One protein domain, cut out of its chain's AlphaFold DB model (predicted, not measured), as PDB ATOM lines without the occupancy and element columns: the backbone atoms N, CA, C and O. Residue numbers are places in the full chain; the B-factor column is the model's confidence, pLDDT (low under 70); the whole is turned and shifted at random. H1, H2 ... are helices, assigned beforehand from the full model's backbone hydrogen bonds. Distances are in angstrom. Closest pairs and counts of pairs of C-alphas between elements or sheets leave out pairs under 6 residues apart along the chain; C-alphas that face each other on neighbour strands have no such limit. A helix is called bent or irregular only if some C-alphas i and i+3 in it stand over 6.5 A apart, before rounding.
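AT A GLANCE: This is residues 2 to 47 of the 242 residues of the protein "Lipid A 4'-kinase" of Malikia spinosa (UniProt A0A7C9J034). Two helices meet near their ends as an L: H1 is the short arm, and the much longer H2 makes the length. After H2 a short tail, residues 41 to 47, ends the printed part. The printed part has 46 residues, 35 of them in two named helices, H1 then H2, with no named strand; the class is all helix. The whole is extended, with a radius of gyration of the C-alphas of 16.2 A, and spans 45 by 20 by 13 A.

IN THESE COORDINATES: Find C-alpha 3 at (-58.468, 65.530, 126.150); from there H1, residues 3 to 12, runs 14.6 A. Next find C-alpha 16 at (-55.226, 49.597, 131.219), where H2, residues 16 to 40, begins; it runs 36.1 A to C-alpha 40 at (-52.455, 38.675, 96.879). Near residue 23 H2 has a kink of 32 degrees. H2 is irregular, but only just: C-alphas 20 and 23 are 6.8 A apart.

HOW THE PARTS SIT: Look at Ala 10 and Leu 17, whose C-alphas are the closest of H1 and H2, at 7.1 A. The helices only just touch, with 3 pairs of C-alphas within 8 A, only at the corner by their tight link; H2 takes part with residues 17 to 18 alone. Their lines are about perpendicular, at 79 degrees. Every O i to N i+4 pair of H1 is within hydrogen-bond range, and 19 of 21 in H2.

THE WHOLE: The C-alphas of Thr 2 and Gly 42, the two farthest apart, are 45.7 A apart. The printed part has no cut. Residues 19 to 34 of H2 stand free. In the printed part the pLDDT, the model's own confidence, is under 70 at 17 residues, among them 9 to 14 and 42 to 47.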
ATOM      1  N   THR A   2     -56.189  69.467 128.003       72.19
ATOM      2  CA  THR A   2     -57.000  69.041 126.851       72.19
ATOM      3  C   THR A   2     -57.101  67.511 126.757       72.19
ATOM      4  O   THR A   2     -56.148  66.791 127.039       72.19
ATOM      5  N   LEU A   3     -58.258  66.979 126.344       72.38
ATOM      6  CA  LEU A   3     -58.468  65.530 126.150       72.38
ATOM      7  C   LEU A   3     -57.417  64.898 125.222       72.38
ATOM      8  O   LEU A   3     -56.983  63.766 125.427       72.38
ATOM      9  N   SER A   4     -56.961  65.666 124.235       70.12
ATOM     10  CA  SER A   4     -55.903  65.288 123.306       70.12
ATOM     11  C   SER A   4     -54.558  65.023 123.989       70.12
ATOM     12  O   SER A   4     -53.871  64.087 123.583       70.12
ATOM     13  N   SER A   5     -54.180  65.772 125.033       69.94
ATOM     14  CA  SER A   5     -52.922  65.522 125.751       69.94
ATOM     15  C   SER A   5     -53.009  64.295 126.663       69.94
ATOM     16  O   SER A   5     -52.061  63.515 126.717       69.94
ATOM     17  N   ARG A   6     -54.168  64.047 127.293       67.56
ATOM     18  CA  ARG A   6     -54.415  62.827 128.088       67.56
ATOM     19  C   ARG A   6     -54.372  61.557 127.236       67.56
ATOM     20  O   ARG A   6     -53.784  60.567 127.657       67.56
ATOM     21  N   LEU A   7     -54.929  61.603 126.026       68.12
ATOM     22  CA  LEU A   7     -54.852  60.500 125.061       68.12
ATOM     23  C   LEU A   7     -53.415  60.228 124.604       68.12
ATOM     24  O   LEU A   7     -53.012  59.071 124.533       68.12
ATOM     25  N   LEU A   8     -52.629  61.277 124.339       71.25
ATOM     26  CA  LEU A   8     -51.231  61.127 123.924       71.25
ATOM     27  C   LEU A   8     -50.368  60.516 125.044       71.25
ATOM     28  O   LEU A   8     -49.550  59.635 124.793       71.25
ATOM     29  N   GLN A   9     -50.599  60.936 126.287       69.12
ATOM     30  CA  GLN A   9     -49.892  60.434 127.467       69.12
ATOM     31  C   GLN A   9     -50.299  58.993 127.824       69.12
ATOM     32  O   GLN A   9     -49.445  58.177 128.171       69.12
ATOM     33  N   ALA A  10     -51.580  58.645 127.659       65.44
ATOM     34  CA  ALA A  10     -52.079  57.273 127.780       65.44
ATOM     35  C   ALA A  10     -51.597  56.349 126.646       65.44
ATOM     36  O   ALA A  10     -51.554  55.140 126.823       65.44
ATOM     37  N   TRP A  11     -51.214  56.898 125.490       63.97
ATOM     38  CA  TRP A  11     -50.558  56.142 124.417       63.97
ATOM     39  C   TRP A  11     -49.090  55.828 124.729       63.97
ATOM     40  O   TRP A  11     -48.581  54.786 124.325       63.97
ATOM     41  N   GLN A  12     -48.402  56.716 125.453       68.38
ATOM     42  CA  GLN A  12     -46.998  56.526 125.832       68.38
ATOM     43  C   GLN A  12     -46.824  55.560 127.007       68.38
ATOM     44  O   GLN A  12     -45.838  54.827 127.061       68.38
ATOM     45  N   ARG A  13     -47.778  55.524 127.943       63.09
ATOM     46  CA  ARG A  13     -47.790  54.543 129.033       63.09
ATOM     47  C   ARG A  13     -48.717  53.395 128.662       63.09
ATOM     48  O   ARG A  13     -49.910  53.614 128.517       63.09
ATOM     49  N   ARG A  14     -48.185  52.173 128.536       61.97
ATOM     50  CA  ARG A  14     -48.947  50.924 128.312       61.97
ATOM     51  C   ARG A  14     -49.849  50.602 129.519       61.97
ATOM     52  O   ARG A  14     -49.587  49.670 130.266       61.97
ATOM     53  N   GLY A  15     -50.853  51.436 129.761       75.06
ATOM     54  CA  GLY A  15     -51.787  51.319 130.873       75.06
ATOM     55  C   GLY A  15     -52.999  50.443 130.535       75.06
ATOM     56  O   GLY A  15     -53.073  49.879 129.443       75.06
ATOM     57  N   PRO A  16     -54.003  50.384 131.425       72.12
ATOM     58  CA  PRO A  16     -55.226  49.597 131.219       72.12
ATOM     59  C   PRO A  16     -56.004  50.001 129.955       72.12
ATOM     60  O   PRO A  16     -56.626  49.163 129.306       72.12
ATOM     61  N   LEU A  17     -55.898  51.262 129.524       69.81
ATOM     62  CA  LEU A  17     -56.449  51.721 128.245       69.81
ATOM     63  C   LEU A  17     -55.794  51.027 127.040       69.81
ATOM     64  O   LEU A  17     -56.478  50.716 126.072       69.81
ATOM     65  N   ALA A  18     -54.494  50.728 127.093       69.06
ATOM     66  CA  ALA A  18     -53.821  49.987 126.028       69.06
ATOM     67  C   ALA A  18     -54.307  48.528 125.957       69.06
ATOM     68  O   ALA A  18     -54.432  47.993 124.859       69.06
ATOM     69  N   ALA A  19     -54.638  47.916 127.102       75.00
ATOM     70  CA  ALA A  19     -55.237  46.583 127.151       75.00
ATOM     71  C   ALA A  19     -56.657  46.571 126.557       75.00
ATOM     72  O   ALA A  19     -56.987  45.681 125.780       75.00
ATOM     73  N   LEU A  20     -57.467  47.602 126.826       79.00
ATOM     74  CA  LEU A  20     -58.799  47.742 126.223       79.00
ATOM     75  C   LEU A  20     -58.739  48.014 124.708       79.00
ATOM     76  O   LEU A  20     -59.584  47.543 123.951       79.00
ATOM     77  N   LEU A  21     -57.721  48.743 124.242       77.69
ATOM     78  CA  LEU A  21     -57.490  48.986 122.813       77.69
ATOM     79  C   LEU A  21     -56.823  47.796 122.098       77.69
ATOM     80  O   LEU A  21     -56.775  47.776 120.865       77.69
ATOM     81  N   TRP A  22     -56.328  46.797 122.829       81.06
ATOM     82  CA  TRP A  22     -55.671  45.623 122.261       81.06
ATOM     83  C   TRP A  22     -56.582  44.780 121.347       81.06
ATOM     84  O   TRP A  22     -56.186  44.566 120.197       81.06
ATOM     85  N   PRO A  23     -57.810  44.374 121.737       84.06
ATOM     86  CA  PRO A  23     -58.708  43.644 120.833       84.06
ATOM     87  C   PRO A  23     -59.099  44.469 119.599       84.06
ATOM     88  O   PRO A  23     -59.167  43.940 118.489       84.06
ATOM     89  N   VAL A  24     -59.260  45.788 119.752       85.56
ATOM     90  CA  VAL A  24     -59.524  46.702 118.628       85.56
ATOM     91  C   VAL A  24     -58.336  46.738 117.661       85.56
ATOM     92  O   VAL A  24     -58.516  46.725 116.441       85.56
ATOM     93  N   SER A  25     -57.107  46.725 118.186       82.62
ATOM     94  CA  SER A  25     -55.895  46.667 117.365       82.62
ATOM     95  C   SER A  25     -55.774  45.347 116.594       82.62
ATOM     96  O   SER A  25     -55.394  45.368 115.422       82.62
ATOM     97  N   GLN A  26     -56.173  44.222 117.201       84.44
ATOM     98  CA  GLN A  26     -56.196  42.912 116.545       84.44
ATOM     99  C   GLN A  26     -57.243  42.857 115.433       84.44
ATOM    100  O   GLN A  26     -56.947  42.381 114.339       84.44
ATOM    101  N   LEU A  27     -58.432  43.427 115.654       87.12
ATOM    102  CA  LEU A  27     -59.454  43.535 114.613       87.12
ATOM    103  C   LEU A  27     -58.964  44.378 113.425       87.12
ATOM    104  O   LEU A  27     -59.126  43.989 112.267       87.12
ATOM    105  N   TYR A  28     -58.298  45.505 113.694       84.88
ATOM    106  CA  TYR A  28     -57.683  46.319 112.643       84.88
ATOM    107  C   TYR A  28     -56.577  45.556 111.896       84.88
ATOM    108  O   TYR A  28     -56.502  45.612 110.665       84.88
ATOM    109  N   ALA A  29     -55.736  44.810 112.619       83.38
ATOM    110  CA  ALA A  29     -54.694  43.977 112.031       83.38
ATOM    111  C   ALA A  29     -55.283  42.874 111.138       83.38
ATOM    112  O   ALA A  29     -54.806  42.695 110.015       83.38
ATOM    113  N   ALA A  30     -56.351  42.209 111.586       85.50
ATOM    114  CA  ALA A  30     -57.085  41.201 110.827       85.50
ATOM    115  C   ALA A  30     -57.696  41.796 109.551       85.50
ATOM    116  O   ALA A  30     -57.501  41.253 108.465       85.50
ATOM    117  N   LEU A  31     -58.330  42.969 109.638       86.69
ATOM    118  CA  LEU A  31     -58.883  43.666 108.475       86.69
ATOM    119  C   LEU A  31     -57.791  44.067 107.468       86.69
ATOM    120  O   LEU A  31     -57.958  43.912 106.255       86.69
ATOM    121  N   MET A  32     -56.642  44.553 107.946       81.94
ATOM    122  CA  MET A  32     -55.488  44.841 107.086       81.94
ATOM    123  C   MET A  32     -54.854  43.567 106.511       81.94
ATOM    124  O   MET A  32     -54.300  43.602 105.409       81.94
ATOM    125  N   GLY A  33     -54.921  42.447 107.230       81.50
ATOM    126  CA  GLY A  33     -54.542  41.115 106.759       81.50
ATOM    127  C   GLY A  33     -55.445  40.644 105.621       81.50
ATOM    128  O   GLY A  33     -54.945  40.321 104.547       81.50
ATOM    129  N   LEU A  34     -56.763  40.731 105.803       82.38
ATOM    130  CA  LEU A  34     -57.761  40.389 104.791       82.38
ATOM    131  C   LEU A  34     -57.619  41.262 103.542       82.38
ATOM    132  O   LEU A  34     -57.631  40.764 102.418       82.38
ATOM    133  N   ARG A  35     -57.384  42.568 103.719       80.94
ATOM    134  CA  ARG A  35     -57.105  43.477 102.601       80.94
ATOM    135  C   ARG A  35     -55.848  43.061 101.839       80.94
ATOM    136  O   ARG A  35     -55.867  43.066 100.612       80.94
ATOM    137  N   ARG A  36     -54.764  42.715 102.540       78.25
ATOM    138  CA  ARG A  36     -53.528  42.211 101.914       78.25
ATOM    139  C   ARG A  36     -53.770  40.899 101.180       78.25
ATOM    140  O   ARG A  36     -53.292  40.754 100.059       78.25
ATOM    141  N   LEU A  37     -54.545  39.992 101.772       77.00
ATOM    142  CA  LEU A  37     -54.927  38.737 101.144       77.00
ATOM    143  C   LEU A  37     -55.720  38.988  99.856       77.00
ATOM    144  O   LEU A  37     -55.382  38.395  98.846       77.00
ATOM    145  N   ALA A  38     -56.646  39.953  99.845       74.75
ATOM    146  CA  ALA A  38     -57.405  40.344  98.654       74.75
ATOM    147  C   ALA A  38     -56.545  40.933  97.513       74.75
ATOM    148  O   ALA A  38     -56.891  40.801  96.340       74.75
ATOM    149  N   TYR A  39     -55.420  41.591  97.827       70.94
ATOM    150  CA  TYR A  39     -54.445  41.995  96.801       70.94
ATOM    151  C   TYR A  39     -53.592  40.812  96.323       70.94
ATOM    152  O   TYR A  39     -53.271  40.739  95.141       70.94
ATOM    153  N   ARG A  40     -53.237  39.878  97.219       70.88
ATOM    154  CA  ARG A  40     -52.455  38.675  96.879       70.88
ATOM    155  C   ARG A  40     -53.253  37.656  96.070       70.88
ATOM    156  O   ARG A  40     -52.683  37.024  95.193       70.88
ATOM    157  N   SER A  41     -54.546  37.518  96.342       70.50
ATOM    158  CA  SER A  41     -55.457  36.613  95.638       70.50
ATOM    159  C   SER A  41     -55.929  37.157  94.287       70.50
ATOM    160  O   SER A  41     -56.754  36.531  93.634       70.50
ATOM    161  N   GLY A  42     -55.439  38.326  93.857       66.06
ATOM    162  CA  GLY A  42     -55.771  38.903  92.551       66.06
ATOM    163  C   GLY A  42     -57.178  39.502  92.448       66.06
ATOM    164  O   GLY A  42     -57.515  40.047  91.400       66.06
ATOM    165  N   ILE A  43     -57.972  39.485  93.529       60.59
ATOM    166  CA  ILE A  43     -59.317  40.092  93.578       60.59
ATOM    167  C   ILE A  43     -59.237  41.602  93.308       60.59
ATOM    168  O   ILE A  43     -60.126  42.191  92.694       60.59
ATOM    169  N   LYS A  44     -58.146  42.252  93.731       50.06
ATOM    170  CA  LYS A  44     -57.852  43.641  93.361       50.06
ATOM    171  C   LYS A  44     -56.825  43.700  92.238       50.06
ATOM    172  O   LYS A  44     -55.681  43.278  92.410       50.06
ATOM    173  N   ARG A  45     -57.226  44.310  91.116       47.66
ATOM    174  CA  ARG A  45     -56.355  44.578  89.966       47.66
ATOM    175  C   ARG A  45     -55.134  45.388  90.405       47.66
ATOM    176  O   ARG A  45     -55.242  46.561  90.751       47.66
ATOM    177  N   SER A  46     -53.977  44.736  90.397       56.88
ATOM    178  CA  SER A  46     -52.683  45.393  90.540       56.88
ATOM    179  C   SER A  46     -52.158  45.682  89.142       56.88
ATOM    180  O   SER A  46     -51.658  44.790  88.461       56.88
ATOM    181  N   GLU A  47     -52.321  46.920  88.690       57.81
ATOM    182  CA  GLU A  47     -51.811  47.352  87.393       57.81
ATOM    183  C   GLU A  47     -50.292  47.533  87.475       57.81
ATOM    184  O   GLU A  47     -49.777  48.316  88.279       57.81
TER     185      GLU A  47